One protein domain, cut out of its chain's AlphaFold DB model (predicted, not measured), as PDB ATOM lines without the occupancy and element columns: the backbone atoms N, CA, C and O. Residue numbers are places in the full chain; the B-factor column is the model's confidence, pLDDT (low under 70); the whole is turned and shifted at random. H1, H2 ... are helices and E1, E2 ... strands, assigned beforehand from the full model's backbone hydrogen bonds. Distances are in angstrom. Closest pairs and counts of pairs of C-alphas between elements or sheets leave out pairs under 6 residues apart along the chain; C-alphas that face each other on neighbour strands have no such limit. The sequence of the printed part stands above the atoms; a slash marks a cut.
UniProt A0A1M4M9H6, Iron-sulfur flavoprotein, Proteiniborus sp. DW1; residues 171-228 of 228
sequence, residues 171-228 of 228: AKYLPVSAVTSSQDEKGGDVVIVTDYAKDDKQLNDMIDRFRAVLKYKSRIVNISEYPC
ATOM      1  N   ALA A 171      49.986 -49.337 -28.529       65.94
ATOM      2  CA  ALA A 171      48.558 -49.103 -28.665       65.94
ATOM      3  C   ALA A 171      48.346 -48.039 -29.749       65.94
ATOM      4  O   ALA A 171      48.754 -46.887 -29.603       65.94
ATOM      5  N   LYS A 172      47.758 -48.433 -30.883       72.38
ATOM      6  CA  LYS A 172      47.416 -47.477 -31.934       72.38
ATOM      7  C   LYS A 172      46.201 -46.690 -31.479       72.38
ATOM      8  O   LYS A 172      45.168 -47.277 -31.162       72.38
ATOM      9  N   TYR A 173      46.324 -45.370 -31.497       68.38
ATOM     10  CA  TYR A 173      45.183 -44.489 -31.339       68.38
ATOM     11  C   TYR A 173      44.193 -44.761 -32.477       68.38
ATOM     12  O   TYR A 173      44.510 -44.543 -33.650       68.38
ATOM     13  N   LEU A 174      43.016 -45.283 -32.141       76.69
ATOM     14  CA  LEU A 174      41.950 -45.503 -33.107       76.69
ATOM     15  C   LEU A 174      40.990 -44.313 -33.035       76.69
ATOM     16  O   LEU A 174      40.439 -44.059 -31.962       76.69
ATOM     17  N   PRO A 175      40.781 -43.573 -34.139       79.06
ATOM     18  CA  PRO A 175      39.790 -42.512 -34.152       79.06
ATOM     19  C   PRO A 175      38.404 -43.101 -33.886       79.06
ATOM     20  O   PRO A 175      38.075 -44.200 -34.347       79.06
ATOM     21  N   VAL A 176      37.582 -42.359 -33.150       83.50
ATOM     22  CA  VAL A 176      36.203 -42.761 -32.891       83.50
ATOM     23  C   VAL A 176      35.426 -42.686 -34.205       83.50
ATOM     24  O   VAL A 176      35.381 -41.647 -34.861       83.50
ATOM     25  N   SER A 177      34.833 -43.804 -34.621       79.75
ATOM     26  CA  SER A 177      34.029 -43.845 -35.840       79.75
ATOM     27  C   SER A 177      32.701 -43.117 -35.650       79.75
ATOM     28  O   SER A 177      32.034 -43.277 -34.625       79.75
ATOM     29  N   ALA A 178      32.296 -42.348 -36.664       72.81
ATOM     30  CA  ALA A 178      30.983 -41.720 -36.692       72.81
ATOM     31  C   ALA A 178      29.884 -42.793 -36.680       72.81
ATOM     32  O   ALA A 178      29.958 -43.779 -37.416       72.81
ATOM     33  N   VAL A 179      28.862 -42.595 -35.848       77.38
ATOM     34  CA  VAL A 179      27.683 -43.463 -35.785       77.38
ATOM     35  C   VAL A 179      26.437 -42.613 -35.958       77.38
ATOM     36  O   VAL A 179      26.271 -41.595 -35.290       77.38
ATOM     37  N   THR A 180      25.549 -43.039 -36.849       71.31
ATOM     38  CA  THR A 180      24.240 -42.420 -37.037       71.31
ATOM     39  C   THR A 180      23.365 -42.714 -35.820       71.31
ATOM     40  O   THR A 180      23.171 -43.873 -35.456       71.31
ATOM     41  N   SER A 181      22.829 -41.677 -35.180       68.12
ATOM     42  CA  SER A 181      21.865 -41.835 -34.090       68.12
ATOM     43  C   SER A 181      20.599 -42.530 -34.596       68.12
ATOM     44  O   SER A 181      20.031 -42.085 -35.598       68.12
ATOM     45  N   SER A 182      20.121 -43.573 -33.906       66.50
ATOM     46  CA  SER A 182      18.787 -44.112 -34.200       66.50
ATOM     47  C   SER A 182      17.723 -43.069 -33.843       66.50
ATOM     48  O   SER A 182      17.826 -42.392 -32.818       66.50
ATOM     49  N   GLN A 183      16.723 -42.907 -34.715       64.06
ATOM     50  CA  GLN A 183      15.599 -41.984 -34.506       64.06
ATOM     51  C   GLN A 183      14.487 -42.582 -33.627       64.06
ATOM     52  O   GLN A 183      13.423 -41.985 -33.494       64.06
ATOM     53  N   ASP A 184      14.720 -43.753 -33.030       71.81
ATOM     54  CA  ASP A 184      13.737 -44.414 -32.175       71.81
ATOM     55  C   ASP A 184      13.456 -43.576 -30.921       71.81
ATOM     56  O   ASP A 184      14.368 -42.981 -30.332       71.81
ATOM     57  N   GLU A 185      12.201 -43.561 -30.468       73.00
ATOM     58  CA  GLU A 185      11.849 -42.947 -29.190       73.00
ATOM     59  C   GLU A 185      12.588 -43.651 -28.046       73.00
ATOM     60  O   GLU A 185      12.293 -44.786 -27.666       73.00
ATOM     61  N   LYS A 186      13.579 -42.959 -27.478       80.25
ATOM     62  CA  LYS A 186      14.350 -43.467 -26.342       80.25
ATOM     63  C   LYS A 186      13.549 -43.281 -25.049       80.25
ATOM     64  O   LYS A 186      13.144 -42.166 -24.722       80.25
ATOM     65  N   GLY A 187      13.342 -44.359 -24.294       82.50
ATOM     66  CA  GLY A 187      12.767 -44.330 -22.941       82.50
ATOM     67  C   GLY A 187      13.830 -44.196 -21.837       82.50
ATOM     68  O   GLY A 187      15.026 -44.197 -22.122       82.50
ATOM     69  N   GLY A 188      13.405 -44.122 -20.571       84.56
ATOM     70  CA  GLY A 188      14.291 -44.117 -19.389       84.56
ATOM     71  C   GLY A 188      15.089 -42.822 -19.160       84.56
ATOM     72  O   GLY A 188      14.930 -41.855 -19.899       84.56
ATOM     73  N   ASP A 189      15.935 -42.817 -18.124       89.44
ATOM     74  CA  ASP A 189      16.907 -41.751 -17.814       89.44
ATOM     75  C   ASP A 189      18.229 -42.382 -17.345       89.44
ATOM     76  O   ASP A 189      18.295 -42.986 -16.273       89.44
ATOM     77  N   VAL A 190      19.272 -42.293 -18.174       93.69
ATOM     78  CA  VAL A 190      20.626 -42.779 -17.874       93.69
ATOM     79  C   VAL A 190      21.552 -41.592 -17.633       93.69
ATOM     80  O   VAL A 190      21.667 -40.690 -18.463       93.69
ATOM     81  N   VAL A 191      22.281 -41.620 -16.521       95.25
ATOM     82  CA  VAL A 191      23.310 -40.622 -16.220       95.25
ATOM     83  C   VAL A 191      24.671 -41.170 -16.617       95.25
ATOM     84  O   VAL A 191      25.108 -42.190 -16.088       95.25
ATOM     85  N   ILE A 192      25.343 -40.486 -17.537       94.44
ATOM     86  CA  ILE A 192      26.744 -40.740 -17.870       94.44
ATOM     87  C   ILE A 192      27.580 -39.803 -17.006       94.44
ATOM     88  O   ILE A 192      27.508 -38.585 -17.169       94.44
ATOM     89  N   VAL A 193      28.342 -40.373 -16.077       94.25
ATOM     90  CA  VAL A 193      29.271 -39.629 -15.220       94.25
ATOM     91  C   VAL A 193      30.649 -39.642 -15.871       94.25
ATOM     92  O   VAL A 193      31.112 -40.694 -16.306       94.25
ATOM     93  N   THR A 194      31.282 -38.480 -15.966       93.19
ATOM     94  CA  THR A 194      32.589 -38.294 -16.612       93.19
ATOM     95  C   THR A 194      33.398 -37.232 -15.881       93.19
ATOM     96  O   THR A 194      32.833 -36.442 -15.135       93.19
ATOM     97  N   ASP A 195      34.703 -37.212 -16.093       90.00
ATOM     98  CA  ASP A 195      35.669 -36.257 -15.557       90.00
ATOM     99  C   ASP A 195      36.508 -35.601 -16.670       90.00
ATOM    100  O   ASP A 195      37.608 -35.114 -16.417       90.00
ATOM    101  N   TYR A 196      35.997 -35.583 -17.911       87.69
ATOM    102  CA  TYR A 196      36.746 -35.063 -19.053       87.69
ATOM    103  C   TYR A 196      37.139 -33.586 -18.872       87.69
ATOM    104  O   TYR A 196      36.359 -32.764 -18.371       87.69
ATOM    105  N   ALA A 197      38.337 -33.236 -19.349       86.38
ATOM    106  CA  ALA A 197      38.801 -31.854 -19.447       86.38
ATOM    107  C   ALA A 197      38.115 -31.119 -20.614       86.38
ATOM    108  O   ALA A 197      37.707 -31.741 -21.593       86.38
ATOM    109  N   LYS A 198      38.007 -29.782 -20.552       81.25
ATOM    110  CA  LYS A 198      37.291 -28.965 -21.564       81.25
ATOM    111  C   LYS A 198      37.741 -29.212 -23.012       81.25
ATOM    112  O   LYS A 198      36.969 -28.971 -23.935       81.25
ATOM    113  N   ASP A 199      38.976 -29.651 -23.201       86.75
ATOM    114  CA  ASP A 199      39.651 -29.906 -24.469       86.75
ATOM    115  C   ASP A 199      39.840 -31.403 -24.790       86.75
ATOM    116  O   ASP A 199      40.421 -31.743 -25.822       86.75
ATOM    117  N   ASP A 200      39.302 -32.311 -23.969       87.25
ATOM    118  CA  ASP A 200      39.378 -33.756 -24.198       87.25
ATOM    119  C   ASP A 200      38.388 -34.202 -25.282       87.25
ATOM    120  O   ASP A 200      37.286 -34.704 -25.033       87.25
ATOM    121  N   LYS A 201      38.789 -33.994 -26.536       86.69
ATOM    122  CA  LYS A 201      37.999 -34.382 -27.703       86.69
ATOM    123  C   LYS A 201      37.786 -35.897 -27.779       86.69
ATOM    124  O   LYS A 201      36.731 -36.332 -28.223       86.69
ATOM    125  N   GLN A 202      38.757 -36.701 -27.350       87.00
ATOM    126  CA  GLN A 202      38.680 -38.154 -27.484       87.00
ATOM    127  C   GLN A 202      37.574 -38.737 -26.612       87.00
ATOM    128  O   GLN A 202      36.735 -39.498 -27.098       87.00
ATOM    129  N   LEU A 203      37.583 -38.391 -25.326       88.38
ATOM    130  CA  LEU A 203      36.590 -38.885 -24.387       88.38
ATOM    131  C   LEU A 203      35.198 -38.354 -24.749       88.38
ATOM    132  O   LEU A 203      34.235 -39.120 -24.712       88.38
ATOM    133  N   ASN A 204      35.101 -37.100 -25.203       89.19
ATOM    134  CA  ASN A 204      33.856 -36.550 -25.744       89.19
ATOM    135  C   ASN A 204      33.347 -37.345 -26.957       89.19
ATOM    136  O   ASN A 204      32.199 -37.789 -26.945       89.19
ATOM    137  N   ASP A 205      34.200 -37.626 -27.947       89.31
ATOM    138  CA  ASP A 205      33.826 -38.421 -29.120       89.31
ATOM    139  C   ASP A 205      33.355 -39.836 -28.702       89.31
ATOM    140  O   ASP A 205      32.368 -40.361 -29.229       89.31
ATOM    141  N   MET A 206      34.020 -40.464 -27.721       90.31
ATOM    142  CA  MET A 206      33.622 -41.769 -27.173       90.31
ATOM    143  C   MET A 206      32.253 -41.720 -26.483       90.31
ATOM    144  O   MET A 206      31.435 -42.626 -26.686       90.31
ATOM    145  N   ILE A 207      31.994 -40.676 -25.691       91.56
ATOM    146  CA  ILE A 207      30.710 -40.449 -25.018       91.56
ATOM    147  C   ILE A 207      29.609 -40.245 -26.055       91.56
ATOM    148  O   ILE A 207      28.573 -40.907 -25.979       91.56
ATOM    149  N   ASP A 208      29.826 -39.397 -27.056       89.19
ATOM    150  CA  ASP A 208      28.836 -39.129 -28.098       89.19
ATOM    151  C   ASP A 208      28.527 -40.377 -28.922       89.19
ATOM    152  O   ASP A 208      27.356 -40.699 -29.153       89.19
ATOM    153  N   ARG A 209      29.551 -41.166 -29.269       89.56
ATOM    154  CA  ARG A 209      29.354 -42.465 -29.920       89.56
ATOM    155  C   ARG A 209      28.549 -43.424 -29.045       89.56
ATOM    156  O   ARG A 209      27.650 -44.096 -29.551       89.56
ATOM    157  N   PHE A 210      28.848 -43.503 -27.748       90.50
ATOM    158  CA  PHE A 210      28.087 -44.330 -26.812       90.50
ATOM    159  C   PHE A 210      26.620 -43.881 -26.739       90.50
ATOM    160  O   PHE A 210      25.713 -44.707 -26.844       90.50
ATOM    161  N   ARG A 211      26.364 -42.571 -26.660       89.06
ATOM    162  CA  ARG A 211      25.010 -41.990 -26.643       89.06
ATOM    163  C   ARG A 211      24.245 -42.225 -27.944       89.06
ATOM    164  O   ARG A 211      23.029 -42.433 -27.897       89.06
ATOM    165  N   ALA A 212      24.932 -42.227 -29.086       87.69
ATOM    166  CA  ALA A 212      24.330 -42.503 -30.387       87.69
ATOM    167  C   ALA A 212      23.709 -43.910 -30.434       87.69
ATOM    168  O   ALA A 212      22.573 -44.051 -30.891       87.69
ATOM    169  N   VAL A 213      24.402 -44.919 -29.885       88.75
ATOM    170  CA  VAL A 213      23.944 -46.324 -29.861       88.75
ATOM    171  C   VAL A 213      23.106 -46.697 -28.632       88.75
ATOM    172  O   VAL A 213      22.440 -47.733 -28.631       88.75
ATOM    173  N   LEU A 214      23.131 -45.885 -27.573       88.50
ATOM    174  CA  LEU A 214      22.381 -46.145 -26.347       88.50
ATOM    175  C   LEU A 214      20.868 -46.094 -26.609       88.50
ATOM    176  O   LEU A 214      20.363 -45.104 -27.133       88.50
ATOM    177  N   LYS A 215      20.131 -47.127 -26.186       88.62
ATOM    178  CA  LYS A 215      18.664 -47.226 -26.356       88.62
ATOM    179  C   LYS A 215      17.850 -46.325 -25.417       88.62
ATOM    180  O   LYS A 215      16.648 -46.170 -25.603       88.62
ATOM    181  N   TYR A 216      18.496 -45.750 -24.408       89.44
ATOM    182  CA  TYR A 216      17.869 -44.921 -23.382       89.44
ATOM    183  C   TYR A 216      18.211 -43.444 -23.568       89.44
ATOM    184  O   TYR A 216      19.263 -43.108 -24.128       89.44
ATOM    185  N   LYS A 217      17.348 -42.546 -23.073       90.12
ATOM    186  CA  LYS A 217      17.728 -41.131 -22.946       90.12
ATOM    187  C   LYS A 217      18.911 -41.038 -21.993       90.12
ATOM    188  O   LYS A 217      18.977 -41.761 -21.001       90.12
ATOM    189  N   SER A 218      19.847 -40.153 -22.315       92.06
ATOM    190  CA  SER A 218      21.026 -39.935 -21.488       92.06
ATOM    191  C   SER A 218      21.338 -38.466 -21.290       92.06
ATOM    192  O   SER A 218      21.263 -37.665 -22.229       92.06
ATOM    193  N   ARG A 219      21.762 -38.151 -20.067       93.31
ATOM    194  CA  ARG A 219      22.357 -36.873 -19.677       93.31
ATOM    195  C   ARG A 219      23.776 -37.091 -19.175       93.31
ATOM    196  O   ARG A 219      24.084 -38.141 -18.612       93.31
ATOM    197  N   ILE A 220      24.625 -36.101 -19.395       93.50
ATOM    198  CA  ILE A 220      26.026 -36.126 -18.980       93.50
ATOM    199  C   ILE A 220      26.147 -35.305 -17.695       93.50
ATOM    200  O   ILE A 220      25.576 -34.220 -17.606       93.50
ATOM    201  N   VAL A 221      26.857 -35.839 -16.706       94.75
ATOM    202  CA  VAL A 221      27.275 -35.120 -15.499       94.75
ATOM    203  C   VAL A 221      28.793 -35.155 -15.466       94.75
ATOM    204  O   VAL A 221      29.380 -36.225 -15.295       94.75
ATOM    205  N   ASN A 222      29.418 -33.994 -15.653       92.06
ATOM    206  CA  ASN A 222      30.862 -33.867 -15.546       92.06
ATOM    207  C   ASN A 222      31.235 -33.529 -14.097       92.06
ATOM    208  O   ASN A 222      30.929 -32.446 -13.605       92.06
ATOM    209  N   ILE A 223      31.874 -34.463 -13.393       92.06
ATOM    210  CA  ILE A 223      32.243 -34.281 -11.984       92.06
ATOM    211  C   ILE A 223      33.388 -33.282 -11.807       92.06
ATOM    212  O   ILE A 223      33.524 -32.730 -10.721       92.06
ATOM    213  N   SER A 224      34.147 -32.982 -12.868       84.94
ATOM    214  CA  SER A 224      35.189 -31.943 -12.843       84.94
ATOM    215  C   SER A 224      34.624 -30.525 -12.650       84.94
ATOM    216  O   SER A 224      35.347 -29.616 -12.249       84.94
ATOM    217  N   GLU A 225      33.324 -30.330 -12.894       86.69
ATOM    218  CA  GLU A 225      32.622 -29.054 -12.703       86.69
ATOM    219  C   GLU A 225      32.224 -28.796 -11.242       86.69
ATOM    220  O   GLU A 225      31.813 -27.683 -10.900       86.69
ATOM    221  N   TYR A 226      32.343 -29.802 -10.370       82.25
ATOM    222  CA  TYR A 226      31.979 -29.703  -8.962       82.25
ATOM    223  C   TYR A 226      33.236 -29.589  -8.087       82.25
ATOM    224  O   TYR A 226      34.224 -30.279  -8.330       82.25
ATOM    225  N   PRO A 227      33.225 -28.734  -7.050       64.94
ATOM    226  CA  PRO A 227      34.341 -28.640  -6.115       64.94
ATOM    227  C   PRO A 227      34.482 -29.931  -5.288       64.94
ATOM    228  O   PRO A 227      33.502 -30.406  -4.709       64.94
ATOM    229  N   CYS A 228      35.705 -30.468  -5.235       51.34
ATOM    230  CA  CYS A 228      36.108 -31.605  -4.393       51.34
ATOM    231  C   CYS A 228      36.366 -31.224  -2.926       51.34
ATOM    232  O   CYS A 228      36.820 -30.086  -2.666       51.34
TER     233      CYS A 228
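What this domain is: This is residues 171 to 228 of the 228 residues of the protein "Iron-sulfur flavoprotein" of Proteiniborus sp. DW1 (UniProt A0A1M4M9H6). A small ribbon of two parallel strands, E1 and E2, has one helix, H1, running back over one face, and residues 171 to 186 arc loosely past the helix's far side. The 58 printed residues hold E1, H1 and E2 in that order, mixed in class, with under half in named elements. The whole is loose, radius of gyration of the C-alphas 13.1 A, and flat, spanning 36 by 33 by 16 A.

How they stand to each other: E1, residues 187 to 194, and E2, residues 216 to 222, are parallel neighbours at 24 degrees; N 192 and O 219 are 2.9 A apart, within hydrogen-bond range. H1, residues 201 to 213, completes a strand-helix-strand unit, parallel strands joined through a helix, with a right-handed crossover. The closest C-alphas of H1 and E2, Arg 211 and Ser 218, are 6.8 A apart. E1 and H1 are near each other, with 8 pairs of C-alphas within 10 A. In H1 every O i to N i+4 pair is within hydrogen-bond range.

Where its parts are: E1 spans 21.7 A from C-alpha 187 at (12.767, -44.330, -22.941), H1 18.6 A, and E2 18.8 A to C-alpha 222 at (30.862, -33.867, -15.546).

The domain as a whole: The farthest C-alphas, Asp 184 and Cys 228, are 37.9 A apart. The printed part has no cut; H1 to E2 is a tight link, E1 to H1 short. pLDDT is under 70 at residues 171, 173, 181 to 183 and 227 to 228.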